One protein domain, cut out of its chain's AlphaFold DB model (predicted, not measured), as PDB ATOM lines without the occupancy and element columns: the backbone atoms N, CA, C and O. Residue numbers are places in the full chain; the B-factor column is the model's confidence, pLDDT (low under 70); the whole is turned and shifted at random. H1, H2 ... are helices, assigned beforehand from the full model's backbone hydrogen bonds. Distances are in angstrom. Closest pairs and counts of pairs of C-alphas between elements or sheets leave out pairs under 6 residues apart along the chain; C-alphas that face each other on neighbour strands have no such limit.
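What this domain is: This is residues 18 to 123 and 175 to 259 of the 484 residues of an uncharacterized protein of Streptomyces sp. UH6 (UniProt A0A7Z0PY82). Two long helices, H4 and H7, lie side by side and run opposite ways as the core of a long rod, and H7 sticks out beyond one end with residues 247 to 259. The shorter H2 packs on H7, H1 packs on H4 near that helix's last residues, and H5 folds back from the end of H4 and splays away from the core. The printed part has 191 residues with seven named helices, in the order H1 to H7, and no named strand; the class is all helix. The whole is loose, with a radius of gyration of the C-alphas of 21.8 A and spans of 84 by 32 by 25 A.

Where its parts are: H1 is residues 18 to 22, 6.0 A long, and begins at C-alpha 18 at (43.507, 16.362, -92.949). H2 is residues 30 to 44, 20.0 A, and H3 is residues 46 to 53, 10.0 A. H4 is residues 62 to 98, 53.3 A, beginning at C-alpha 62 at (60.278, -14.930, -69.408). H5 is residues 102 to 121, 28.2 A, and H6 is residues 176 to 184, 10.2 A. H7 is residues 207 to 259, 77.0 A, and ends at C-alpha 259 at (49.004, -38.708, -52.784).

How they stand to each other: H2, H4, H5 and H7 form a bundle, helices set lengthwise beside one another. H4 and H7 touch at a shallow tilt of 15 degrees, opposite ways; their closest C-alphas, of Ile 68 and Ile 234, are 6.0 A apart. H7 touches H2 with residues 223 to 234 alone, at a steep tilt of 39 degrees, the same way; the closest C-alphas are those of Val 32 and Gln 224, 5.6 A. H4 touches H1 with residues 86 to 94 alone, closest at the C-alphas of Cys 21 and Cys 90, 5.9 A. H5 is close to H7 but not clearly touching, with the closest C-alphas, of Leu 104 and Leu 209, 7.5 A apart. H2 and H3 touch only at the corner, and only just, with 3 pairs of C-alphas within 8 A; the closest are those of Leu 41 and Ala 49, 5.4 A. H6 is close to H3 but not clearly touching, with the closest C-alphas, of Ile 52 and Ile 177, 7.5 A apart. Every O i to N i+4 pair is within hydrogen-bond range in H1, H3, H4, H5, H6 and H7, and 9 of 11 in H2.

The domain as a whole: The C-alphas farthest apart, of Asp 100 and Asp 259, are 84.9 A apart. Residues 124 to 174 are not printed, and C-alphas 123 and 175 are 26.2 A apart across the cut. The link from H6 to H7, residues 185 to 206, is long. The mean pLDDT of the printed part is 82.6; residue 100, residues 118 to 123, residues 175 to 198 and residue 259 are under 70.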
ATOM      1  N   GLN A  18      43.718  17.180 -94.139       85.81
ATOM      2  CA  GLN A  18      43.507  16.362 -92.949       85.81
ATOM      3  C   GLN A  18      42.488  15.241 -93.196       85.81
ATOM      4  O   GLN A  18      42.776  14.096 -92.881       85.81
ATOM      5  N   GLU A  19      41.364  15.530 -93.859       82.38
ATOM      6  CA  GLU A  19      40.327  14.528 -94.156       82.38
ATOM      7  C   GLU A  19      40.836  13.398 -95.066       82.38
ATOM      8  O   GLU A  19      40.395  12.255 -94.950       82.38
ATOM      9  N   LEU A  20      41.775  13.712 -95.968       80.88
ATOM     10  CA  LEU A  20      42.483  12.734 -96.801       80.88
ATOM     11  C   LEU A  20      43.327  11.780 -95.948       80.88
ATOM     12  O   LEU A  20      43.239  10.566 -96.120       80.88
ATOM     13  N   CYS A  21      44.123  12.332 -95.032       83.50
ATOM     14  CA  CYS A  21      44.985  11.549 -94.149       83.50
ATOM     15  C   CYS A  21      44.183  10.733 -93.127       83.50
ATOM     16  O   CYS A  21      44.549   9.597 -92.832       83.50
ATOM     17  N   ASP A  22      43.085  11.285 -92.607       85.88
ATOM     18  CA  ASP A  22      42.268  10.645 -91.574       85.88
ATOM     19  C   ASP A  22      41.624   9.345 -92.069       85.88
ATOM     20  O   ASP A  22      41.464   8.408 -91.288       85.88
ATOM     21  N   LEU A  23      41.311   9.242 -93.366       80.12
ATOM     22  CA  LEU A  23      40.743   8.026 -93.958       80.12
ATOM     23  C   LEU A  23      41.675   6.809 -93.831       80.12
ATOM     24  O   LEU A  23      41.195   5.684 -93.723       80.12
ATOM     25  N   PHE A  24      42.987   7.043 -93.845       84.75
ATOM     26  CA  PHE A  24      44.024   6.010 -93.746       84.75
ATOM     27  C   PHE A  24      44.706   6.012 -92.374       84.75
ATOM     28  O   PHE A  24      45.741   5.375 -92.178       84.75
ATOM     29  N   SER A  25      44.147   6.747 -91.410       87.56
ATOM     30  CA  SER A  25      44.676   6.780 -90.057       87.56
ATOM     31  C   SER A  25      44.439   5.432 -89.367       87.56
ATOM     32  O   SER A  25      43.311   4.930 -89.384       87.56
ATOM     33  N   PRO A  26      45.449   4.861 -88.687       86.50
ATOM     34  CA  PRO A  26      45.304   3.602 -87.954       86.50
ATOM     35  C   PRO A  26      44.222   3.693 -86.872       86.50
ATOM     36  O   PRO A  26      43.548   2.711 -86.587       86.50
ATOM     37  N   ASN A  27      44.010   4.889 -86.313       87.69
ATOM     38  CA  ASN A  27      43.014   5.137 -85.268       87.69
ATOM     39  C   ASN A  27      41.574   5.164 -85.802       87.69
ATOM     40  O   ASN A  27      40.630   5.069 -85.021       87.69
ATOM     41  N   MET A  28      41.408   5.326 -87.116       85.75
ATOM     42  CA  MET A  28      40.106   5.363 -87.783       85.75
ATOM     43  C   MET A  28      39.749   4.019 -88.419       85.75
ATOM     44  O   MET A  28      38.588   3.801 -88.764       85.75
ATOM     45  N   ASP A  29      40.722   3.115 -88.557       88.06
ATOM     46  CA  ASP A  29      40.512   1.770 -89.071       88.06
ATOM     47  C   ASP A  29      40.105   0.809 -87.933       88.06
ATOM     48  O   ASP A  29      40.913   0.524 -87.044       88.06
ATOM     49  N   PRO A  30      38.872   0.262 -87.939       86.06
ATOM     50  CA  PRO A  30      38.397  -0.596 -86.855       86.06
ATOM     51  C   PRO A  30      39.199  -1.892 -86.684       86.06
ATOM     52  O   PRO A  30      39.254  -2.421 -85.574       86.06
ATOM     53  N   LEU A  31      39.804  -2.423 -87.756       87.19
ATOM     54  CA  LEU A  31      40.619  -3.640 -87.694       87.19
ATOM     55  C   LEU A  31      41.956  -3.356 -87.031       87.19
ATOM     56  O   LEU A  31      42.343  -4.083 -86.116       87.19
ATOM     57  N   VAL A  32      42.643  -2.306 -87.485       92.12
ATOM     58  CA  VAL A  32      43.930  -1.898 -86.910       92.12
ATOM     59  C   VAL A  32      43.733  -1.550 -85.439       92.12
ATOM     60  O   VAL A  32      44.458  -2.071 -84.593       92.12
ATOM     61  N   LEU A  33      42.689  -0.784 -85.109       91.00
ATOM     62  CA  LEU A  33      42.361  -0.437 -83.731       91.00
ATOM     63  C   LEU A  33      42.039  -1.673 -82.878       91.00
ATOM     64  O   LEU A  33      42.543  -1.796 -81.764       91.00
ATOM     65  N   CYS A  34      41.231  -2.609 -83.385       90.25
ATOM     66  CA  CYS A  34      40.917  -3.850 -82.673       90.25
ATOM     67  C   CYS A  34      42.176  -4.692 -82.429       90.25
ATOM     68  O   CYS A  34      42.384  -5.186 -81.320       90.25
ATOM     69  N   ALA A  35      43.049  -4.803 -83.431       92.44
ATOM     70  CA  ALA A  35      44.312  -5.512 -83.307       92.44
ATOM     71  C   ALA A  35      45.247  -4.846 -82.290       92.44
ATOM     72  O   ALA A  35      45.791  -5.527 -81.423       92.44
ATOM     73  N   GLN A  36      45.382  -3.520 -82.335       94.19
ATOM     74  CA  GLN A  36      46.167  -2.746 -81.371       94.19
ATOM     75  C   GLN A  36      45.624  -2.877 -79.949       94.19
ATOM     76  O   GLN A  36      46.402  -3.073 -79.021       94.19
ATOM     77  N   GLN A  37      44.303  -2.831 -79.765       91.19
ATOM     78  CA  GLN A  37      43.677  -3.076 -78.466       91.19
ATOM     79  C   GLN A  37      43.939  -4.503 -77.979       91.19
ATOM     80  O   GLN A  37      44.270  -4.693 -76.811       91.19
ATOM     81  N   GLY A  38      43.845  -5.494 -78.870       90.19
ATOM     82  CA  GLY A  38      44.185  -6.883 -78.571       90.19
ATOM     83  C   GLY A  38      45.639  -7.040 -78.128       90.19
ATOM     84  O   GLY A  38      45.907  -7.702 -77.133       90.19
ATOM     85  N   MET A  39      46.572  -6.378 -78.812       93.56
ATOM     86  CA  MET A  39      47.992  -6.367 -78.452       93.56
ATOM     87  C   MET A  39      48.259  -5.634 -77.132       93.56
ATOM     88  O   MET A  39      49.049  -6.111 -76.318       93.56
ATOM     89  N   ALA A  40      47.567  -4.519 -76.879       90.62
ATOM     90  CA  ALA A  40      47.718  -3.729 -75.658       90.62
ATOM     91  C   ALA A  40      47.294  -4.492 -74.392       90.62
ATOM     92  O   ALA A  40      47.830  -4.233 -73.311       90.62
ATOM     93  N   LEU A  41      46.384  -5.467 -74.510       87.69
ATOM     94  CA  LEU A  41      46.016  -6.336 -73.388       87.69
ATOM     95  C   LEU A  41      47.221  -7.085 -72.810       87.69
ATOM     96  O   LEU A  41      47.250  -7.341 -71.615       87.69
ATOM     97  N   PHE A  42      48.233  -7.391 -73.620       84.12
ATOM     98  CA  PHE A  42      49.409  -8.139 -73.169       84.12
ATOM     99  C   PHE A  42      50.510  -7.258 -72.567       84.12
ATOM    100  O   PHE A  42      51.497  -7.791 -72.070       84.12
ATOM    101  N   THR A  43      50.369  -5.931 -72.625       84.06
ATOM    102  CA  THR A  43      51.419  -4.993 -72.189       84.06
ATOM    103  C   THR A  43      51.000  -4.036 -71.090       84.06
ATOM    104  O   THR A  43      51.875  -3.484 -70.428       84.06
ATOM    105  N   SER A  44      49.702  -3.773 -70.925       85.31
ATOM    106  CA  SER A  44      49.257  -2.601 -70.157       85.31
ATOM    107  C   SER A  44      48.256  -2.889 -69.040       85.31
ATOM    108  O   SER A  44      48.138  -2.067 -68.136       85.31
ATOM    109  N   ASP A  45      47.547  -4.023 -69.058       84.88
ATOM    110  CA  ASP A  45      46.467  -4.277 -68.098       84.88
ATOM    111  C   ASP A  45      46.313  -5.772 -67.781       84.88
ATOM    112  O   ASP A  45      45.447  -6.460 -68.328       84.88
ATOM    113  N   ASP A  46      47.150  -6.271 -66.866       86.75
ATOM    114  CA  ASP A  46      47.142  -7.674 -66.427       86.75
ATOM    115  C   ASP A  46      45.769  -8.124 -65.914       86.75
ATOM    116  O   ASP A  46      45.358  -9.255 -66.169       86.75
ATOM    117  N   LYS A  47      45.026  -7.239 -65.233       88.25
ATOM    118  CA  LYS A  47      43.699  -7.558 -64.681       88.25
ATOM    119  C   LYS A  47      42.663  -7.730 -65.783       88.25
ATOM    120  O   LYS A  47      41.855  -8.660 -65.750       88.25
ATOM    121  N   ARG A  48      42.662  -6.831 -66.768       85.50
ATOM    122  CA  ARG A  48      41.762  -6.943 -67.918       85.50
ATOM    123  C   ARG A  48      42.129  -8.132 -68.792       85.50
ATOM    124  O   ARG A  48      41.232  -8.821 -69.273       85.50
ATOM    125  N   ALA A  49      43.418  -8.389 -68.974       85.12
ATOM    126  CA  ALA A  49      43.889  -9.568 -69.677       85.12
ATOM    127  C   ALA A  49      43.456 -10.853 -68.964       85.12
ATOM    128  O   ALA A  49      42.913 -11.733 -69.619       85.12
ATOM    129  N   GLU A  50      43.580 -10.928 -67.639       88.06
ATOM    130  CA  GLU A  50      43.109 -12.068 -66.846       88.06
ATOM    131  C   GLU A  50      41.603 -12.304 -67.006       88.06
ATOM    132  O   GLU A  50      41.178 -13.430 -67.268       88.06
ATOM    133  N   SER A  51      40.803 -11.237 -66.952       86.31
ATOM    134  CA  SER A  51      39.353 -11.295 -67.180       86.31
ATOM    135  C   SER A  51      38.984 -11.838 -68.569       86.31
ATOM    136  O   SER A  51      38.014 -12.585 -68.710       86.31
ATOM    137  N   ILE A  52      39.762 -11.503 -69.604       81.38
ATOM    138  CA  ILE A  52      39.473 -11.908 -70.989       81.38
ATOM    139  C   ILE A  52      40.054 -13.288 -71.331       81.38
ATOM    140  O   ILE A  52      39.421 -14.066 -72.047       81.38
ATOM    141  N   LEU A  53      41.266 -13.587 -70.864       80.50
ATOM    142  CA  LEU A  53      42.003 -14.810 -71.187       80.50
ATOM    143  C   LEU A  53      41.635 -15.976 -70.259       80.50
ATOM    144  O   LEU A  53      41.821 -17.133 -70.638       80.50
ATOM    145  N   GLY A  54      41.120 -15.685 -69.060       84.50
ATOM    146  CA  GLY A  54      40.861 -16.668 -68.005       84.50
ATOM    147  C   GLY A  54      42.117 -17.103 -67.239       84.50
ATOM    148  O   GLY A  54      42.070 -18.072 -66.481       84.50
ATOM    149  N   TRP A  55      43.247 -16.428 -67.460       85.06
ATOM    150  CA  TRP A  55      44.514 -16.635 -66.760       85.06
ATOM    151  C   TRP A  55      45.364 -15.361 -66.829       85.06
ATOM    152  O   TRP A  55      45.219 -14.556 -67.752       85.06
ATOM    153  N   SER A  56      46.227 -15.155 -65.834       88.31
ATOM    154  CA  SER A  56      46.992 -13.913 -65.698       88.31
ATOM    155  C   SER A  56      48.201 -13.898 -66.644       88.31
ATOM    156  O   SER A  56      48.983 -14.848 -66.614       88.31
ATOM    157  N   PRO A  57      48.459 -12.817 -67.414       86.25
ATOM    158  CA  PRO A  57      49.692 -12.678 -68.203       86.25
ATOM    159  C   PRO A  57      50.974 -12.811 -67.374       86.25
ATOM    160  O   PRO A  57      52.031 -13.155 -67.905       86.25
ATOM    161  N   SER A  58      50.886 -12.600 -66.059       89.25
ATOM    162  CA  SER A  58      51.986 -12.859 -65.131       89.25
ATOM    163  C   SER A  58      52.426 -14.335 -65.101       89.25
ATOM    164  O   SER A  58      53.574 -14.606 -64.761       89.25
ATOM    165  N   GLU A  59      51.595 -15.284 -65.545       90.06
ATOM    166  CA  GLU A  59      51.934 -16.713 -65.665       90.06
ATOM    167  C   GLU A  59      52.718 -17.058 -66.957       90.06
ATOM    168  O   GLU A  59      53.138 -18.208 -67.161       90.06
ATOM    169  N   LEU A  60      52.940 -16.075 -67.844       91.56
ATOM    170  CA  LEU A  60      53.847 -16.211 -68.988       91.56
ATOM    171  C   LEU A  60      55.285 -16.435 -68.514       91.56
ATOM    172  O   LEU A  60      55.753 -15.772 -67.585       91.56
ATOM    173  N   THR A  61      56.012 -17.325 -69.197       92.81
ATOM    174  CA  THR A  61      57.454 -17.474 -68.957       92.81
ATOM    175  C   THR A  61      58.208 -16.236 -69.432       92.81
ATOM    176  O   THR A  61      57.743 -15.517 -70.320       92.81
ATOM    177  N   ASP A  62      59.419 -16.017 -68.920       94.25
ATOM    178  CA  ASP A  62      60.278 -14.930 -69.408       94.25
ATOM    179  C   ASP A  62      60.589 -15.069 -70.905       94.25
ATOM    180  O   ASP A  62      60.685 -14.073 -71.620       94.25
ATOM    181  N   VAL A  63      60.658 -16.307 -71.411       94.06
ATOM    182  CA  VAL A  63      60.826 -16.589 -72.844       94.06
ATOM    183  C   VAL A  63      59.600 -16.147 -73.647       94.06
ATOM    184  O   VAL A  63      59.757 -15.558 -74.717       94.06
ATOM    185  N   ASP A  64      58.386 -16.402 -73.154       94.12
ATOM    186  CA  ASP A  64      57.152 -15.982 -73.829       94.12
ATOM    187  C   ASP A  64      57.004 -14.461 -73.820       94.12
ATOM    188  O   ASP A  64      56.714 -13.868 -74.861       94.12
ATOM    189  N   ARG A  65      57.274 -13.818 -72.675       92.75
ATOM    190  CA  ARG A  65      57.277 -12.352 -72.550       92.75
ATOM    191  C   ARG A  65      58.283 -11.720 -73.499       92.75
ATOM    192  O   ARG A  65      57.935 -10.789 -74.216       92.75
ATOM    193  N   TYR A  66      59.498 -12.267 -73.561       94.00
ATOM    194  CA  TYR A  66      60.520 -11.809 -74.496       94.00
ATOM    195  C   TYR A  66      60.053 -11.933 -75.951       94.00
ATOM    196  O   TYR A  66      60.200 -10.993 -76.726       94.00
ATOM    197  N   ARG A  67      59.435 -13.057 -76.337       94.56
ATOM    198  CA  ARG A  67      58.896 -13.236 -77.698       94.56
ATOM    199  C   ARG A  67      57.787 -12.240 -78.025       94.56
ATOM    200  O   ARG A  67      57.790 -11.691 -79.123       94.56
ATOM    201  N   ILE A  68      56.857 -12.010 -77.098       94.06
ATOM    202  CA  ILE A  68      55.779 -11.029 -77.272       94.06
ATOM    203  C   ILE A  68      56.366  -9.619 -77.406       94.06
ATOM    204  O   ILE A  68      55.996  -8.906 -78.335       94.06
ATOM    205  N   ASP A  69      57.333  -9.243 -76.566       94.44
ATOM    206  CA  ASP A  69      58.027  -7.950 -76.659       94.44
ATOM    207  C   ASP A  69      58.731  -7.771 -78.016       94.44
ATOM    208  O   ASP A  69      58.575  -6.737 -78.666       94.44
ATOM    209  N   GLN A  70      59.435  -8.797 -78.507       95.81
ATOM    210  CA  GLN A  70      60.063  -8.756 -79.834       95.81
ATOM    211  C   GLN A  70      59.035  -8.585 -80.963       95.81
ATOM    212  O   GLN A  70      59.250  -7.778 -81.869       95.81
ATOM    213  N   LEU A  71      57.905  -9.300 -80.904       95.62
ATOM    214  CA  LEU A  71      56.822  -9.159 -81.885       95.62
ATOM    215  C   LEU A  71      56.224  -7.750 -81.872       95.62
ATOM    216  O   LEU A  71      55.987  -7.182 -82.936       95.62
ATOM    217  N   LEU A  72      56.018  -7.170 -80.689       95.00
ATOM    218  CA  LEU A  72      55.476  -5.821 -80.542       95.00
ATOM    219  C   LEU A  72      56.439  -4.755 -81.061       95.00
ATOM    220  O   LEU A  72      56.011  -3.860 -81.783       95.00
ATOM    221  N   ARG A  73      57.738  -4.861 -80.755       95.75
ATOM    222  CA  ARG A  73      58.755  -3.940 -81.292       95.75
ATOM    223  C   ARG A  73      58.821  -4.001 -82.812       95.75
ATOM    224  O   ARG A  73      58.849  -2.958 -83.459       95.75
ATOM    225  N   MET A  74      58.817  -5.210 -83.375       96.62
ATOM    226  CA  MET A  74      58.798  -5.406 -84.824       96.62
ATOM    227  C   MET A  74      57.525  -4.816 -85.442       96.62
ATOM    228  O   MET A  74      57.615  -4.114 -86.444       96.62
ATOM    229  N   TYR A  75      56.365  -5.049 -84.823       95.88
ATOM    230  CA  TYR A  75      55.094  -4.489 -85.271       95.88
ATOM    231  C   TYR A  75      55.099  -2.956 -85.255       95.88
ATOM    232  O   TYR A  75      54.744  -2.353 -86.260       95.88
ATOM    233  N   VAL A  76      55.529  -2.322 -84.158       95.56
ATOM    234  CA  VAL A  76      55.590  -0.852 -84.050       95.56
ATOM    235  C   VAL A  76      56.527  -0.273 -85.109       95.56
ATOM    236  O   VAL A  76      56.148   0.654 -85.816       95.56
ATOM    237  N   PHE A  77      57.708  -0.870 -85.288       96.12
ATOM    238  CA  PHE A  77      58.655  -0.436 -86.312       96.12
ATOM    239  C   PHE A  77      58.063  -0.509 -87.729       96.12
ATOM    240  O   PHE A  77      58.157   0.453 -88.490       96.12
ATOM    241  N   GLN A  78      57.424  -1.627 -88.087       95.44
ATOM    242  CA  GLN A  78      56.792  -1.777 -89.402       95.44
ATOM    243  C   GLN A  78      55.580  -0.851 -89.567       95.44
ATOM    244  O   GLN A  78      55.393  -0.260 -90.632       95.44
ATOM    245  N   GLN A  79      54.782  -0.684 -88.508       94.81
ATOM    246  CA  GLN A  79      53.669   0.252 -88.477       94.81
ATOM    247  C   GLN A  79      54.155   1.673 -88.781       94.81
ATOM    248  O   GLN A  79      53.593   2.310 -89.667       94.81
ATOM    249  N   ASP A  80      55.203   2.151 -88.113       95.75
ATOM    250  CA  ASP A  80      55.739   3.498 -88.333       95.75
ATOM    251  C   ASP A  80      56.209   3.695 -89.781       95.75
ATOM    252  O   ASP A  80      55.841   4.685 -90.420       95.75
ATOM    253  N   GLN A  81      56.913   2.707 -90.352       96.00
ATOM    254  CA  GLN A  81      57.322   2.735 -91.762       96.00
ATOM    255  C   GLN A  81      56.127   2.842 -92.718       96.00
ATOM    256  O   GLN A  81      56.155   3.620 -93.678       96.00
ATOM    257  N   ILE A  82      55.057   2.086 -92.459       94.38
ATOM    258  CA  ILE A  82      53.843   2.133 -93.280       94.38
ATOM    259  C   ILE A  82      53.116   3.468 -93.112       94.38
ATOM    260  O   ILE A  82      52.657   4.045 -94.100       94.38
ATOM    261  N   LEU A  83      53.024   3.992 -91.889       93.25
ATOM    262  CA  LEU A  83      52.386   5.280 -91.626       93.25
ATOM    263  C   LEU A  83      53.123   6.427 -92.314       93.25
ATOM    264  O   LEU A  83      52.474   7.330 -92.845       93.25
ATOM    265  N   ASP A  84      54.450   6.395 -92.355       95.00
ATOM    266  CA  ASP A  84      55.233   7.396 -93.077       95.00
ATOM    267  C   ASP A  84      55.042   7.292 -94.596       95.00
ATOM    268  O   ASP A  84      54.829   8.314 -95.256       95.00
ATOM    269  N   ALA A  85      54.980   6.075 -95.147       95.50
ATOM    270  CA  ALA A  85      54.625   5.865 -96.552       95.50
ATOM    271  C   ALA A  85      53.211   6.386 -96.880       95.50
ATOM    272  O   ALA A  85      53.018   7.070 -97.889       95.50
ATOM    273  N   LEU A  86      52.223   6.134 -96.011       94.00
ATOM    274  CA  LEU A  86      50.858   6.650 -96.168       94.00
ATOM    275  C   LEU A  86      50.815   8.180 -96.115       94.00
ATOM    276  O   LEU A  86      50.123   8.791 -96.928       94.00
ATOM    277  N   LYS A  87      51.570   8.822 -95.214       93.81
ATOM    278  CA  LYS A  87      51.659  10.294 -95.152       93.81
ATOM    279  C   LYS A  87      52.213  10.880 -96.452       93.81
ATOM    280  O   LYS A  87      51.663  11.869 -96.944       93.81
ATOM    281  N   LEU A  88      53.269  10.279 -97.008       95.31
ATOM    282  CA  LEU A  88      53.857  10.705 -98.283       95.31
ATOM    283  C   LEU A  88      52.851  10.565 -99.432       95.31
ATOM    284  O   LEU A  88      52.593  11.537-100.139       95.31
ATOM    285  N   LEU A  89      52.198   9.408 -99.555       94.44
ATOM    286  CA  LEU A  89      51.191   9.171-100.592       94.44
ATOM    287  C   LEU A  89      49.958  10.083-100.442       94.44
ATOM    288  O   LEU A  89      49.413  10.559-101.438       94.44
ATOM    289  N   CYS A  90      49.531  10.388 -99.214       93.25
ATOM    290  CA  CYS A  90      48.466  11.362 -98.956       93.25
ATOM    291  C   CYS A  90      48.873  12.778 -99.385       93.25
ATOM    292  O   CYS A  90      48.047  13.519 -99.923       93.25
ATOM    293  N   GLN A  91      50.138  13.161 -99.184       93.75
ATOM    294  CA  GLN A  91      50.665  14.437 -99.667       93.75
ATOM    295  C   GLN A  91      50.719  14.484-101.200       93.75
ATOM    296  O   GLN A  91      50.344  15.502-101.785       93.75
ATOM    297  N   GLU A  92      51.142  13.400-101.851       94.69
ATOM    298  CA  GLU A  92      51.131  13.286-103.313       94.69
ATOM    299  C   GLU A  92      49.711  13.371-103.871       94.69
ATOM    300  O   GLU A  92      49.462  14.164-104.778       94.69
ATOM    301  N   LEU A  93      48.759  12.643-103.282       93.25
ATOM    302  CA  LEU A  93      47.345  12.715-103.646       93.25
ATOM    303  C   LEU A  93      46.788  14.130-103.450       93.25
ATOM    304  O   LEU A  93      46.098  14.648-104.328       93.25
ATOM    305  N   TYR A  94      47.108  14.787-102.334       92.81
ATOM    306  CA  TYR A  94      46.712  16.173-102.092       92.81
ATOM    307  C   TYR A  94      47.251  17.106-103.183       92.81
ATOM    308  O   TYR A  94      46.474  17.859-103.773       92.81
ATOM    309  N   ASN A  95      48.548  17.025-103.496       92.81
ATOM    310  CA  ASN A  95      49.177  17.826-104.548       92.81
ATOM    311  C   ASN A  95      48.537  17.548-105.918       92.81
ATOM    312  O   ASN A  95      48.230  18.484-106.657       92.81
ATOM    313  N   TYR A  96      48.262  16.275-106.219       92.62
ATOM    314  CA  TYR A  96      47.612  15.841-107.454       92.62
ATOM    315  C   TYR A  96      46.204  16.436-107.604       92.62
ATOM    316  O   TYR A  96      45.831  16.925-108.670       92.62
ATOM    317  N   LEU A  97      45.429  16.470-106.516       91.69
ATOM    318  CA  LEU A  97      44.081  17.048-106.491       91.69
ATOM    319  C   LEU A  97      44.064  18.586-106.522       91.69
ATOM    320  O   LEU A  97      43.037  19.162-106.892       91.69
ATOM    321  N   HIS A  98      45.158  19.249-106.135       89.06
ATOM    322  CA  HIS A  98      45.275  20.714-106.097       89.06
ATOM    323  C   HIS A  98      45.876  21.326-107.370       89.06
ATOM    324  O   HIS A  98      45.818  22.544-107.524       89.06
ATOM    325  N   GLY A  99      46.369  20.515-108.311       83.38
ATOM    326  CA  GLY A  99      46.930  20.951-109.600       83.38
ATOM    327  C   GLY A  99      45.935  21.543-110.617       83.38
ATOM    328  O   GLY A  99      46.170  21.427-111.812       83.38
ATOM    329  N   ASP A 100      44.846  22.170-110.157       65.94
ATOM    330  CA  ASP A 100      43.857  22.943-110.939       65.94
ATOM    331  C   ASP A 100      42.783  22.155-111.730       65.94
ATOM    332  O   ASP A 100      42.133  22.658-112.648       65.94
ATOM    333  N   TYR A 101      42.493  20.910-111.333       81.50
ATOM    334  CA  TYR A 101      41.478  20.083-111.999       81.50
ATOM    335  C   TYR A 101      40.240  19.839-111.126       81.50
ATOM    336  O   TYR A 101      40.102  18.795-110.481       81.50
ATOM    337  N   ARG A 102      39.224  20.713-111.237       87.88
ATOM    338  CA  ARG A 102      37.858  20.459-110.698       87.88
ATOM    339  C   ARG A 102      37.285  19.102-111.134       87.88
ATOM    340  O   ARG A 102      36.371  18.558-110.515       87.88
ATOM    341  N   ARG A 103      37.767  18.557-112.256       89.75
ATOM    342  CA  ARG A 103      37.427  17.211-112.732       89.75
ATOM    343  C   ARG A 103      37.979  16.112-111.813       89.75
ATOM    344  O   ARG A 103      37.227  15.190-111.515       89.75
ATOM    345  N   LEU A 104      39.230  16.209-111.359       90.88
ATOM    346  CA  LEU A 104      39.866  15.206-110.492       90.88
ATOM    347  C   LEU A 104      39.229  15.188-109.106       90.88
ATOM    348  O   LEU A 104      38.867  14.128-108.608       90.88
ATOM    349  N   GLN A 105      38.976  16.366-108.535       89.94
ATOM    350  CA  GLN A 105      38.299  16.490-107.241       89.94
ATOM    351  C   GLN A 105      36.899  15.857-107.261       89.94
ATOM    352  O   GLN A 105      36.512  15.189-106.307       89.94
ATOM    353  N   ARG A 106      36.161  15.979-108.376       88.62
ATOM    354  CA  ARG A 106      34.868  15.293-108.557       88.62
ATOM    355  C   ARG A 106      35.006  13.773-108.637       88.62
ATOM    356  O   ARG A 106      34.201  13.076-108.030       88.62
ATOM    357  N   GLN A 107      36.004  13.260-109.360       90.25
ATOM    358  CA  GLN A 107      36.264  11.815-109.420       90.25
ATOM    359  C   GLN A 107      36.647  11.263-108.041       90.25
ATOM    360  O   GLN A 107      36.118  10.237-107.624       90.25
ATOM    361  N   TYR A 108      37.492  11.981-107.303       90.44
ATOM    362  CA  TYR A 108      37.874  11.617-105.942       90.44
ATOM    363  C   TYR A 108      36.687  11.661-104.966       90.44
ATOM    364  O   TYR A 108      36.472  10.714-104.214       90.44
ATOM    365  N   ALA A 109      35.851  12.702-105.020       89.00
ATOM    366  CA  ALA A 109      34.641  12.785-104.203       89.00
ATOM    367  C   ALA A 109      33.650  11.648-104.513       89.00
ATOM    368  O   ALA A 109      33.069  11.071-103.594       89.00
ATOM    369  N   ALA A 110      33.487  11.284-105.790       86.94
ATOM    370  CA  ALA A 110      32.668  10.141-106.195       86.94
ATOM    371  C   ALA A 110      33.244   8.812-105.679       86.94
ATOM    372  O   ALA A 110      32.496   7.963-105.192       86.94
ATOM    373  N   PHE A 111      34.570   8.653-105.726       87.44
ATOM    374  CA  PHE A 111      35.257   7.518-105.114       87.44
ATOM    375  C   PHE A 111      34.969   7.443-103.607       87.44
ATOM    376  O   PHE A 111      34.462   6.418-103.149       87.44
ATOM    377  N   LEU A 112      35.178   8.532-102.858       86.56
ATOM    378  CA  LEU A 112      34.908   8.592-101.417       86.56
ATOM    379  C   LEU A 112      33.449   8.297-101.070       86.56
ATOM    380  O   LEU A 112      33.178   7.551-100.130       86.56
ATOM    381  N   ALA A 113      32.505   8.857-101.828       84.81
ATOM    382  CA  ALA A 113      31.088   8.566-101.652       84.81
ATOM    383  C   ALA A 113      30.807   7.070-101.853       84.81
ATOM    384  O   ALA A 113      30.094   6.477-101.052       84.81
ATOM    385  N   SER A 114      31.436   6.441-102.851       80.56
ATOM    386  CA  SER A 114      31.275   5.006-103.111       80.56
ATOM    387  C   SER A 114      31.883   4.113-102.022       80.56
ATOM    388  O   SER A 114      31.354   3.034-101.756       80.56
ATOM    389  N   VAL A 115      32.972   4.558-101.380       77.50
ATOM    390  CA  VAL A 115      33.574   3.883-100.220       77.50
ATOM    391  C   VAL A 115      32.623   3.988 -99.026       77.50
ATOM    392  O   VAL A 115      32.306   2.974 -98.409       77.50
ATOM    393  N   LYS A 116      32.115   5.198 -98.741       76.44
ATOM    394  CA  LYS A 116      31.194   5.472 -97.626       76.44
ATOM    395  C   LYS A 116      29.851   4.762 -97.778       76.44
ATOM    396  O   LYS A 116      29.353   4.188 -96.822       76.44
ATOM    397  N   GLU A 117      29.258   4.766 -98.968       74.81
ATOM    398  CA  GLU A 117      27.987   4.080 -99.226       74.81
ATOM    399  C   GLU A 117      28.106   2.575 -98.954       74.81
ATOM    400  O   GLU A 117      27.229   1.977 -98.329       74.81
ATOM    401  N   LYS A 118      29.230   1.970 -99.353       66.94
ATOM    402  CA  LYS A 118      29.489   0.552 -99.098       66.94
ATOM    403  C   LYS A 118      29.829   0.262 -97.642       66.94
ATOM    404  O   LYS A 118      29.382  -0.763 -97.139       66.94
ATOM    405  N   SER A 119      30.550   1.152 -96.959       61.66
ATOM    406  CA  SER A 119      30.865   0.967 -95.538       61.66
ATOM    407  C   SER A 119      29.666   1.211 -94.614       61.66
ATOM    408  O   SER A 119      29.590   0.578 -93.568       61.66
ATOM    409  N   ILE A 120      28.721   2.080 -94.991       45.34
ATOM    410  CA  ILE A 120      27.520   2.416 -94.201       45.34
ATOM    411  C   ILE A 120      26.358   1.444 -94.482       45.34
ATOM    412  O   ILE A 120      25.538   1.190 -93.597       45.34
ATOM    413  N   GLY A 121      26.270   0.884 -95.695       41.72
ATOM    414  CA  GLY A 121      25.237  -0.094 -96.065       41.72
ATOM    415  C   GLY A 121      25.364  -1.439 -95.337       41.72
ATOM    416  O   GLY A 121      24.354  -2.078 -95.035       41.72
ATOM    417  N   GLU A 122      26.585  -1.845 -94.986       50.25
ATOM    418  CA  GLU A 122      26.834  -2.929 -94.034       50.25
ATOM    419  C   GLU A 122      26.708  -2.350 -92.617       50.25
ATOM    420  O   GLU A 122      27.647  -1.771 -92.088       50.25
ATOM    421  N   LYS A 123      25.523  -2.435 -91.992       41.69
ATOM    422  CA  LYS A 123      25.330  -2.001 -90.596       41.69
ATOM    423  C   LYS A 123      26.319  -2.725 -89.672       41.69
ATOM    424  O   LYS A 123      26.086  -3.867 -89.279       41.69
ATOM    425  N   PRO A 175      39.842 -18.573 -74.399       42.81
ATOM    426  CA  PRO A 175      39.887 -17.265 -75.093       42.81
ATOM    427  C   PRO A 175      39.285 -17.227 -76.511       42.81
ATOM    428  O   PRO A 175      39.438 -16.257 -77.256       42.81
ATOM    429  N   TRP A 176      38.476 -18.228 -76.851       37.06
ATOM    430  CA  TRP A 176      37.496 -18.150 -77.918       37.06
ATOM    431  C   TRP A 176      36.619 -16.907 -77.801       37.06
ATOM    432  O   TRP A 176      36.112 -16.500 -78.824       37.06
ATOM    433  N   ILE A 177      36.430 -16.241 -76.656       44.66
ATOM    434  CA  ILE A 177      35.572 -15.039 -76.570       44.66
ATOM    435  C   ILE A 177      36.119 -13.847 -77.371       44.66
ATOM    436  O   ILE A 177      35.319 -13.120 -77.951       44.66
ATOM    437  N   MET A 178      37.436 -13.654 -77.502       43.66
ATOM    438  CA  MET A 178      37.945 -12.530 -78.305       43.66
ATOM    439  C   MET A 178      37.805 -12.827 -79.806       43.66
ATOM    440  O   MET A 178      37.282 -12.011 -80.563       43.66
ATOM    441  N   TRP A 179      38.141 -14.052 -80.220       40.31
ATOM    442  CA  TRP A 179      37.984 -14.493 -81.609       40.31
ATOM    443  C   TRP A 179      36.528 -14.769 -81.999       40.31
ATOM    444  O   TRP A 179      36.154 -14.527 -83.133       40.31
ATOM    445  N   THR A 180      35.665 -15.204 -81.079       40.84
ATOM    446  CA  THR A 180      34.211 -15.361 -81.277       40.84
ATOM    447  C   THR A 180      33.455 -14.068 -81.026       40.84
ATOM    448  O   THR A 180      32.375 -13.917 -81.559       40.84
ATOM    449  N   GLY A 181      33.997 -13.078 -80.328       41.94
ATOM    450  CA  GLY A 181      33.513 -11.703 -80.426       41.94
ATOM    451  C   GLY A 181      33.733 -11.162 -81.838       41.94
ATOM    452  O   GLY A 181      32.851 -10.516 -82.390       41.94
ATOM    453  N   VAL A 182      34.862 -11.511 -82.458       40.59
ATOM    454  CA  VAL A 182      35.184 -11.184 -83.857       40.59
ATOM    455  C   VAL A 182      34.480 -12.114 -84.872       40.59
ATOM    456  O   VAL A 182      34.160 -11.658 -85.962       40.59
ATOM    457  N   GLN A 183      34.166 -13.375 -84.534       35.47
ATOM    458  CA  GLN A 183      33.509 -14.351 -85.432       35.47
ATOM    459  C   GLN A 183      31.996 -14.565 -85.212       35.47
ATOM    460  O   GLN A 183      31.298 -14.905 -86.164       35.47
ATOM    461  N   ARG A 184      31.453 -14.417 -83.991       34.97
ATOM    462  CA  ARG A 184      29.995 -14.463 -83.703       34.97
ATOM    463  C   ARG A 184      29.330 -13.128 -83.986       34.97
ATOM    464  O   ARG A 184      28.164 -13.121 -84.379       34.97
ATOM    465  N   ASN A 185      30.051 -12.015 -83.849       33.78
ATOM    466  CA  ASN A 185      29.657 -10.824 -84.582       33.78
ATOM    467  C   ASN A 185      30.019 -11.076 -86.033       33.78
ATOM    468  O   ASN A 185      31.089 -11.601 -86.321       33.78
ATOM    469  N   ARG A 186      29.127 -10.726 -86.954       37.25
ATOM    470  CA  ARG A 186      29.398 -10.760 -88.390       37.25
ATOM    471  C   ARG A 186      30.429  -9.683 -88.746       37.25
ATOM    472  O   ARG A 186      30.142  -8.793 -89.536       37.25
ATOM    473  N   PHE A 187      31.628  -9.751 -88.176       35.41
ATOM    474  CA  PHE A 187      32.809  -9.167 -88.771       35.41
ATOM    475  C   PHE A 187      33.091 -10.052 -89.990       35.41
ATOM    476  O   PHE A 187      33.890 -10.984 -89.967       35.41
ATOM    477  N   GLN A 188      32.350  -9.803 -91.068       40.28
ATOM    478  CA  GLN A 188      32.881  -9.981 -92.406       40.28
ATOM    479  C   GLN A 188      33.520  -8.638 -92.725       40.28
ATOM    480  O   GLN A 188      32.863  -7.810 -93.351       40.28
ATOM    481  N   PRO A 189      34.741  -8.349 -92.237       44.59
ATOM    482  CA  PRO A 189      35.455  -7.204 -92.748       44.59
ATOM    483  C   PRO A 189      35.505  -7.418 -94.250       44.59
ATOM    484  O   PRO A 189      36.080  -8.392 -94.747       44.59
ATOM    485  N   SER A 190      34.801  -6.563 -94.983       45.78
ATOM    486  CA  SER A 190      34.898  -6.517 -96.421       45.78
ATOM    487  C   SER A 190      36.286  -5.947 -96.698       45.78
ATOM    488  O   SER A 190      36.462  -4.760 -96.950       45.78
ATOM    489  N   PHE A 191      37.307  -6.806 -96.562       56.62
ATOM    490  CA  PHE A 191      38.698  -6.506 -96.848       56.62
ATOM    491  C   PHE A 191      38.778  -6.272 -98.341       56.62
ATOM    492  O   PHE A 191      39.057  -7.185 -99.117       56.62
ATOM    493  N   TRP A 192      38.415  -5.081 -98.782       55.22
ATOM    494  CA  TRP A 192      38.134  -4.838-100.185       55.22
ATOM    495  C   TRP A 192      39.314  -5.257-101.072       55.22
ATOM    496  O   TRP A 192      39.112  -5.902-102.099       55.22
ATOM    497  N   ARG A 193      40.551  -5.086-100.577       59.59
ATOM    498  CA  ARG A 193      41.755  -5.657-101.198       59.59
ATOM    499  C   ARG A 193      42.049  -7.124-100.894       59.59
ATOM    500  O   ARG A 193      42.385  -7.842-101.830       59.59
ATOM    501  N   LEU A 194      41.917  -7.610 -99.653       57.22
ATOM    502  CA  LEU A 194      42.204  -9.033 -99.371       57.22
ATOM    503  C   LEU A 194      41.162  -9.977-100.002       57.22
ATOM    504  O   LEU A 194      41.429 -11.158-100.189       57.22
ATOM    505  N   THR A 195      39.987  -9.463-100.377       59.69
ATOM    506  CA  THR A 195      38.890 -10.223-101.005       59.69
ATOM    507  C   THR A 195      38.946 -10.239-102.536       59.69
ATOM    508  O   THR A 195      37.991 -10.679-103.176       59.69
ATOM    509  N   GLY A 196      40.043  -9.775-103.150       57.88
ATOM    510  CA  GLY A 196      40.215  -9.760-104.611       57.88
ATOM    511  C   GLY A 196      39.273  -8.798-105.350       57.88
ATOM    512  O   GLY A 196      39.241  -8.785-106.579       57.88
ATOM    513  N   LYS A 197      38.505  -7.980-104.620       64.06
ATOM    514  CA  LYS A 197      37.574  -6.991-105.170       64.06
ATOM    515  C   LYS A 197      38.309  -5.669-105.390       64.06
ATOM    516  O   LYS A 197      38.183  -4.728-104.612       64.06
ATOM    517  N   GLY A 198      39.084  -5.598-106.470       66.81
ATOM    518  CA  GLY A 198      39.657  -4.332-106.926       66.81
ATOM    519  C   GLY A 198      38.568  -3.306-107.257       66.81
ATOM    520  O   GLY A 198      37.454  -3.664-107.653       66.81
ATOM    521  N   TYR A 199      38.884  -2.016-107.116       74.56
ATOM    522  CA  TYR A 199      38.049  -0.972-107.706       74.56
ATOM    523  C   TYR A 199      38.167  -1.088-109.228       74.56
ATOM    524  O   TYR A 199      39.283  -1.051-109.744       74.56
ATOM    525  N   PRO A 200      37.062  -1.257-109.968       80.81
ATOM    526  CA  PRO A 200      37.160  -1.359-111.409       80.81
ATOM    527  C   PRO A 200      37.631  -0.011-111.984       80.81
ATOM    528  O   PRO A 200      37.261   1.066-111.504       80.81
ATOM    529  N   ARG A 201      38.524  -0.095-112.977       83.12
ATOM    530  CA  ARG A 201      39.246   1.042-113.577       83.12
ATOM    531  C   ARG A 201      38.309   2.101-114.167       83.12
ATOM    532  O   ARG A 201      38.646   3.277-114.195       83.12
ATOM    533  N   ASP A 202      37.123   1.687-114.597       85.69
ATOM    534  CA  ASP A 202      36.065   2.533-115.153       85.69
ATOM    535  C   ASP A 202      35.522   3.580-114.163       85.69
ATOM    536  O   ASP A 202      35.030   4.626-114.586       85.69
ATOM    537  N   ARG A 203      35.644   3.347-112.848       82.88
ATOM    538  CA  ARG A 203      35.176   4.287-111.812       82.88
ATOM    539  C   ARG A 203      36.040   5.532-111.669       82.88
ATOM    540  O   ARG A 203      35.530   6.569-111.246       82.88
ATOM    541  N   ILE A 204      37.328   5.434-111.986       90.06
ATOM    542  CA  ILE A 204      38.276   6.549-111.912       90.06
ATOM    543  C   ILE A 204      38.954   6.631-113.277       90.06
ATOM    544  O   ILE A 204      39.991   6.004-113.471       90.06
ATOM    545  N   PRO A 205      38.360   7.355-114.244       90.88
ATOM    546  CA  PRO A 205      38.902   7.442-115.598       90.88
ATOM    547  C   PRO A 205      40.335   7.976-115.646       90.88
ATOM    548  O   PRO A 205      41.108   7.603-116.524       90.88
ATOM    549  N   ASP A 206      40.685   8.861-114.714       93.50
ATOM    550  CA  ASP A 206      42.033   9.403-114.616       93.50
ATOM    551  C   ASP A 206      43.041   8.344-114.130       93.50
ATOM    552  O   ASP A 206      42.796   7.623-113.163       93.50
ATOM    553  N   GLU A 207      44.163   8.192-114.839       93.75
ATOM    554  CA  GLU A 207      45.179   7.171-114.547       93.75
ATOM    555  C   GLU A 207      46.040   7.480-113.336       93.75
ATOM    556  O   GLU A 207      46.240   6.598-112.501       93.75
ATOM    557  N   GLY A 208      46.496   8.724-113.205       93.62
ATOM    558  CA  GLY A 208      47.327   9.123-112.075       93.62
ATOM    559  C   GLY A 208      46.565   9.003-110.760       93.62
ATOM    560  O   GLY A 208      47.059   8.386-109.816       93.62
ATOM    561  N   LEU A 209      45.323   9.496-110.723       93.50
ATOM    562  CA  LEU A 209      44.457   9.406-109.550       93.50
ATOM    563  C   LEU A 209      44.163   7.954-109.170       93.50
ATOM    564  O   LEU A 209      44.225   7.607-107.992       93.50
ATOM    565  N   TYR A 210      43.848   7.102-110.149       92.75
ATOM    566  CA  TYR A 210      43.601   5.686-109.883       92.75
ATOM    567  C   TYR A 210      44.841   5.002-109.315       92.75
ATOM    568  O   TYR A 210      44.724   4.343-108.290       92.75
ATOM    569  N   ASN A 211      46.016   5.185-109.923       93.12
ATOM    570  CA  ASN A 211      47.250   4.545-109.463       93.12
ATOM    571  C   ASN A 211      47.650   5.013-108.051       93.12
ATOM    572  O   ASN A 211      48.069   4.192-107.233       93.12
ATOM    573  N   LEU A 212      47.471   6.303-107.734       94.19
ATOM    574  CA  LEU A 212      47.725   6.844-106.392       94.19
ATOM    575  C   LEU A 212      46.771   6.260-105.346       94.19
ATOM    576  O   LEU A 212      47.214   5.784-104.301       94.19
ATOM    577  N   LEU A 213      45.465   6.247-105.631       92.06
ATOM    578  CA  LEU A 213      44.472   5.639-104.738       92.06
ATOM    579  C   LEU A 213      44.677   4.132-104.612       92.06
ATOM    580  O   LEU A 213      44.481   3.570-103.533       92.06
ATOM    581  N   ASP A 214      45.088   3.476-105.699       89.69
ATOM    582  CA  ASP A 214      45.378   2.056-105.689       89.69
ATOM    583  C   ASP A 214      46.542   1.768-104.732       89.69
ATOM    584  O   ASP A 214      46.403   0.963-103.810       89.69
ATOM    585  N   THR A 215      47.634   2.516-104.869       93.19
ATOM    586  CA  THR A 215      48.823   2.392-104.020       93.19
ATOM    587  C   THR A 215      48.509   2.698-102.552       93.19
ATOM    588  O   THR A 215      48.856   1.896-101.687       93.19
ATOM    589  N   LEU A 216      47.779   3.781-102.258       92.81
ATOM    590  CA  LEU A 216      47.331   4.120-100.896       92.81
ATOM    591  C   LEU A 216      46.561   2.975-100.238       92.81
ATOM    592  O   LEU A 216      46.883   2.548 -99.131       92.81
ATOM    593  N   LEU A 217      45.564   2.435-100.940       89.19
ATOM    594  CA  LEU A 217      44.774   1.315-100.435       89.19
ATOM    595  C   LEU A 217      45.614   0.037-100.274       89.19
ATOM    596  O   LEU A 217      45.298  -0.778 -99.410       89.19
ATOM    597  N   ALA A 218      46.637  -0.176-101.109       89.31
ATOM    598  CA  ALA A 218      47.528  -1.333-101.007       89.31
ATOM    599  C   ALA A 218      48.399  -1.249 -99.753       89.31
ATOM    600  O   ALA A 218      48.457  -2.204 -98.983       89.31
ATOM    601  N   VAL A 219      49.011  -0.086 -99.524       93.31
ATOM    602  CA  VAL A 219      49.830   0.188 -98.340       93.31
ATOM    603  C   VAL A 219      48.983   0.114 -97.062       93.31
ATOM    604  O   VAL A 219      49.400  -0.485 -96.076       93.31
ATOM    605  N   HIS A 220      47.749   0.627 -97.088       92.25
ATOM    606  CA  HIS A 220      46.821   0.500 -95.958       92.25
ATOM    607  C   HIS A 220      46.404  -0.955 -95.685       92.25
ATOM    608  O   HIS A 220      46.286  -1.370 -94.535       92.25
ATOM    609  N   ALA A 221      46.210  -1.764 -96.730       89.12
ATOM    610  CA  ALA A 221      45.912  -3.186 -96.567       89.12
ATOM    611  C   ALA A 221      47.093  -3.968 -95.962       89.12
ATOM    612  O   ALA A 221      46.868  -4.908 -95.199       89.12
ATOM    613  N   GLU A 222      48.333  -3.573 -96.263       93.25
ATOM    614  CA  GLU A 222      49.527  -4.133 -95.619       93.25
ATOM    615  C   GLU A 222      49.539  -3.824 -94.115       93.25
ATOM    616  O   GLU A 222      49.773  -4.730 -93.318       93.25
ATOM    617  N   LEU A 223      49.179  -2.596 -93.712       93.88
ATOM    618  CA  LEU A 223      49.027  -2.244 -92.294       93.88
ATOM    619  C   LEU A 223      48.018  -3.166 -91.597       93.88
ATOM    620  O   LEU A 223      48.332  -3.762 -90.569       93.88
ATOM    621  N   GLN A 224      46.828  -3.336 -92.185       92.44
ATOM    622  CA  GLN A 224      45.802  -4.240 -91.654       92.44
ATOM    623  C   GLN A 224      46.321  -5.679 -91.516       92.44
ATOM    624  O   GLN A 224      46.090  -6.332 -90.495       92.44
ATOM    625  N   LEU A 225      47.024  -6.185 -92.535       92.12
ATOM    626  CA  LEU A 225      47.573  -7.539 -92.538       92.12
ATOM    627  C   LEU A 225      48.620  -7.720 -91.435       92.12
ATOM    628  O   LEU A 225      48.556  -8.705 -90.697       92.12
ATOM    629  N   GLN A 226      49.547  -6.776 -91.290       95.38
ATOM    630  CA  GLN A 226      50.583  -6.834 -90.262       95.38
ATOM    631  C   GLN A 226      49.994  -6.765 -88.853       95.38
ATOM    632  O   GLN A 226      50.388  -7.565 -88.002       95.38
ATOM    633  N   SER A 227      48.993  -5.909 -88.615       94.50
ATOM    634  CA  SER A 227      48.289  -5.862 -87.328       94.50
ATOM    635  C   SER A 227      47.617  -7.199 -86.991       94.50
ATOM    636  O   SER A 227      47.717  -7.677 -85.860       94.50
ATOM    637  N   LEU A 228      46.973  -7.845 -87.969       91.75
ATOM    638  CA  LEU A 228      46.330  -9.149 -87.771       91.75
ATOM    639  C   LEU A 228      47.339 -10.284 -87.560       91.75
ATOM    640  O   LEU A 228      47.098 -11.163 -86.732       91.75
ATOM    641  N   LEU A 229      48.457 -10.284 -88.291       94.25
ATOM    642  CA  LEU A 229      49.516 -11.285 -88.132       94.25
ATOM    643  C   LEU A 229      50.208 -11.157 -86.773       94.25
ATOM    644  O   LEU A 229      50.382 -12.169 -86.095       94.25
ATOM    645  N   ALA A 230      50.539  -9.934 -86.352       95.31
ATOM    646  CA  ALA A 230      51.123  -9.673 -85.039       95.31
ATOM    647  C   ALA A 230      50.186 -10.138 -83.917       95.31
ATOM    648  O   ALA A 230      50.599 -10.914 -83.051       95.31
ATOM    649  N   LEU A 231      48.902  -9.758 -83.982       94.19
ATOM    650  CA  LEU A 231      47.911 -10.209 -83.008       94.19
ATOM    651  C   LEU A 231      47.794 -11.740 -82.998       94.19
ATOM    652  O   LEU A 231      47.845 -12.341 -81.929       94.19
ATOM    653  N   ARG A 232      47.686 -12.386 -84.169       94.56
ATOM    654  CA  ARG A 232      47.579 -13.850 -84.280       94.56
ATOM    655  C   ARG A 232      48.757 -14.563 -83.625       94.56
ATOM    656  O   ARG A 232      48.551 -15.567 -82.945       94.56
ATOM    657  N   GLU A 233      49.977 -14.090 -83.850       96.38
ATOM    658  CA  GLU A 233      51.170 -14.718 -83.282       96.38
ATOM    659  C   GLU A 233      51.240 -14.553 -81.764       96.38
ATOM    660  O   GLU A 233      51.529 -15.524 -81.060       96.38
ATOM    661  N   ILE A 234      50.873 -13.378 -81.247       93.94
ATOM    662  CA  ILE A 234      50.757 -13.155 -79.802       93.94
ATOM    663  C   ILE A 234      49.673 -14.066 -79.210       93.94
ATOM    664  O   ILE A 234      49.939 -14.766 -78.231       93.94
ATOM    665  N   THR A 235      48.496 -14.154 -79.842       90.69
ATOM    666  CA  THR A 235      47.419 -15.076 -79.435       90.69
ATOM    667  C   THR A 235      47.878 -16.534 -79.452       90.69
ATOM    668  O   THR A 235      47.549 -17.302 -78.557       90.69
ATOM    669  N   ARG A 236      48.683 -16.949 -80.436       93.50
ATOM    670  CA  ARG A 236      49.196 -18.325 -80.504       93.50
ATOM    671  C   ARG A 236      50.113 -18.657 -79.327       93.50
ATOM    672  O   ARG A 236      50.031 -19.771 -78.796       93.50
ATOM    673  N   ILE A 237      50.993 -17.729 -78.944       92.75
ATOM    674  CA  ILE A 237      51.887 -17.885 -77.786       92.75
ATOM    675  C   ILE A 237      51.044 -18.024 -76.517       92.75
ATOM    676  O   ILE A 237      51.213 -18.982 -75.759       92.75
ATOM    677  N   THR A 238      50.085 -17.121 -76.331       90.19
ATOM    678  CA  THR A 238      49.263 -17.056 -75.120       90.19
ATOM    679  C   THR A 238      48.318 -18.255 -75.013       90.19
ATOM    680  O   THR A 238      48.271 -18.895 -73.966       90.19
ATOM    681  N   ASP A 239      47.664 -18.674 -76.096       89.50
ATOM    682  CA  ASP A 239      46.812 -19.873 -76.119       89.50
ATOM    683  C   ASP A 239      47.591 -21.154 -75.814       89.50
ATOM    684  O   ASP A 239      47.096 -22.059 -75.136       89.50
ATOM    685  N   THR A 240      48.813 -21.262 -76.338       92.12
ATOM    686  CA  THR A 240      49.665 -22.428 -76.080       92.12
ATOM    687  C   THR A 240      50.044 -22.490 -74.608       92.12
ATOM    688  O   THR A 240      49.929 -23.561 -74.006       92.12
ATOM    689  N   ARG A 241      50.388 -21.344 -74.010       90.62
ATOM    690  CA  ARG A 241      50.708 -21.263 -72.585       90.62
ATOM    691  C   ARG A 241      49.492 -21.515 -71.695       90.62
ATOM    692  O   ARG A 241      49.590 -22.282 -70.743       90.62
ATOM    693  N   GLY A 242      48.333 -20.959 -72.041       87.94
ATOM    694  CA  GLY A 242      47.081 -21.195 -71.322       87.94
ATOM    695  C   GLY A 242      46.698 -22.679 -71.287       87.94
ATOM    696  O   GLY A 242      46.329 -23.195 -70.233       87.94
ATOM    697  N   ARG A 243      46.860 -23.404 -72.406       88.44
ATOM    698  CA  ARG A 243      46.640 -24.864 -72.449       88.44
ATOM    699  C   ARG A 243      47.629 -25.636 -71.576       88.44
ATOM    700  O   ARG A 243      47.231 -26.593 -70.920       88.44
ATOM    701  N   GLU A 244      48.896 -25.235 -71.568       89.12
ATOM    702  CA  GLU A 244      49.920 -25.855 -70.720       89.12
ATOM    703  C   GLU A 244      49.611 -25.649 -69.232       89.12
ATOM    704  O   GLU A 244      49.643 -26.602 -68.459       89.12
ATOM    705  N   LEU A 245      49.221 -24.437 -68.832       86.62
ATOM    706  CA  LEU A 245      48.843 -24.129 -67.451       86.62
ATOM    707  C   LEU A 245      47.593 -24.894 -67.013       86.62
ATOM    708  O   LEU A 245      47.562 -25.442 -65.913       86.62
ATOM    709  N   GLN A 246      46.580 -24.994 -67.878       85.44
ATOM    710  CA  GLN A 246      45.405 -25.827 -67.609       85.44
ATOM    711  C   GLN A 246      45.785 -27.300 -67.438       85.44
ATOM    712  O   GLN A 246      45.316 -27.942 -66.500       85.44
ATOM    713  N   TYR A 247      46.666 -27.823 -68.295       89.88
ATOM    714  CA  TYR A 247      47.176 -29.185 -68.166       89.88
ATOM    715  C   TYR A 247      47.909 -29.395 -66.834       89.88
ATOM    716  O   TYR A 247      47.612 -30.354 -66.126       89.88
ATOM    717  N   LEU A 248      48.803 -28.478 -66.452       86.38
ATOM    718  CA  LEU A 248      49.544 -28.557 -65.191       86.38
ATOM    719  C   LEU A 248      48.628 -28.469 -63.965       86.38
ATOM    720  O   LEU A 248      48.849 -29.190 -62.999       86.38
ATOM    721  N   ARG A 249      47.573 -27.645 -64.004       85.88
ATOM    722  CA  ARG A 249      46.573 -27.570 -62.924       85.88
ATOM    723  C   ARG A 249      45.791 -28.877 -62.781       85.88
ATOM    724  O   ARG A 249      45.592 -29.344 -61.664       85.88
ATOM    725  N   VAL A 250      45.377 -29.480 -63.898       89.94
ATOM    726  CA  VAL A 250      44.683 -30.781 -63.893       89.94
ATOM    727  C   VAL A 250      45.605 -31.894 -63.396       89.94
ATOM    728  O   VAL A 250      45.176 -32.738 -62.615       89.94
ATOM    729  N   GLU A 251      46.868 -31.898 -63.818       89.50
ATOM    730  CA  GLU A 251      47.829 -32.918 -63.400       89.50
ATOM    731  C   GLU A 251      48.218 -32.775 -61.922       89.50
ATOM    732  O   GLU A 251      48.276 -33.774 -61.212       89.50
ATOM    733  N   ALA A 252      48.382 -31.544 -61.425       85.88
ATOM    734  CA  ALA A 252      48.589 -31.285 -60.003       85.88
ATOM    735  C   ALA A 252      47.398 -31.770 -59.158       85.88
ATOM    736  O   ALA A 252      47.612 -32.428 -58.146       85.88
ATOM    737  N   ALA A 253      46.159 -31.522 -59.605       85.94
ATOM    738  CA  ALA A 253      44.958 -32.016 -58.926       85.94
ATOM    739  C   ALA A 253      44.908 -33.558 -58.880       85.94
ATOM    740  O   ALA A 253      44.594 -34.149 -57.847       85.94
ATOM    741  N   ARG A 254      45.293 -34.229 -59.974       83.19
ATOM    742  CA  ARG A 254      45.388 -35.700 -60.013       83.19
ATOM    743  C   ARG A 254      46.453 -36.248 -59.070       83.19
ATOM    744  O   ARG A 254      46.222 -37.278 -58.442       83.19
ATOM    745  N   GLN A 255      47.605 -35.587 -58.984       83.31
ATOM    746  CA  GLN A 255      48.673 -35.992 -58.068       83.31
ATOM    747  C   GLN A 255      48.250 -35.796 -56.614       83.31
ATOM    748  O   GLN A 255      48.422 -36.711 -55.817       83.31
ATOM    749  N   THR A 256      47.595 -34.680 -56.277       76.88
ATOM    750  CA  THR A 256      47.060 -34.488 -54.922       76.88
ATOM    751  C   THR A 256      46.028 -35.547 -54.550       76.88
ATOM    752  O   THR A 256      46.063 -36.045 -53.428       76.88
ATOM    753  N   ASP A 257      45.165 -35.956 -55.485       76.19
ATOM    754  CA  ASP A 257      44.185 -37.017 -55.234       76.19
ATOM    755  C   ASP A 257      44.862 -38.385 -55.030       76.19
ATOM    756  O   ASP A 257      44.461 -39.144 -54.145       76.19
ATOM    757  N   ALA A 258      45.924 -38.687 -55.784       71.38
ATOM    758  CA  ALA A 258      46.696 -39.924 -55.635       71.38
ATOM    759  C   ALA A 258      47.527 -39.965 -54.330       71.38
ATOM    760  O   ALA A 258      47.621 -41.012 -53.676       71.38
ATOM    761  N   ASP A 259      48.073 -38.821 -53.913       58.59
ATOM    762  CA  ASP A 259      49.004 -38.708 -52.784       58.59
ATOM    763  C   ASP A 259      48.330 -38.506 -51.419       58.59
ATOM    764  O   ASP A 259      49.004 -38.568 -50.387       58.59
TER     765      ASP A 259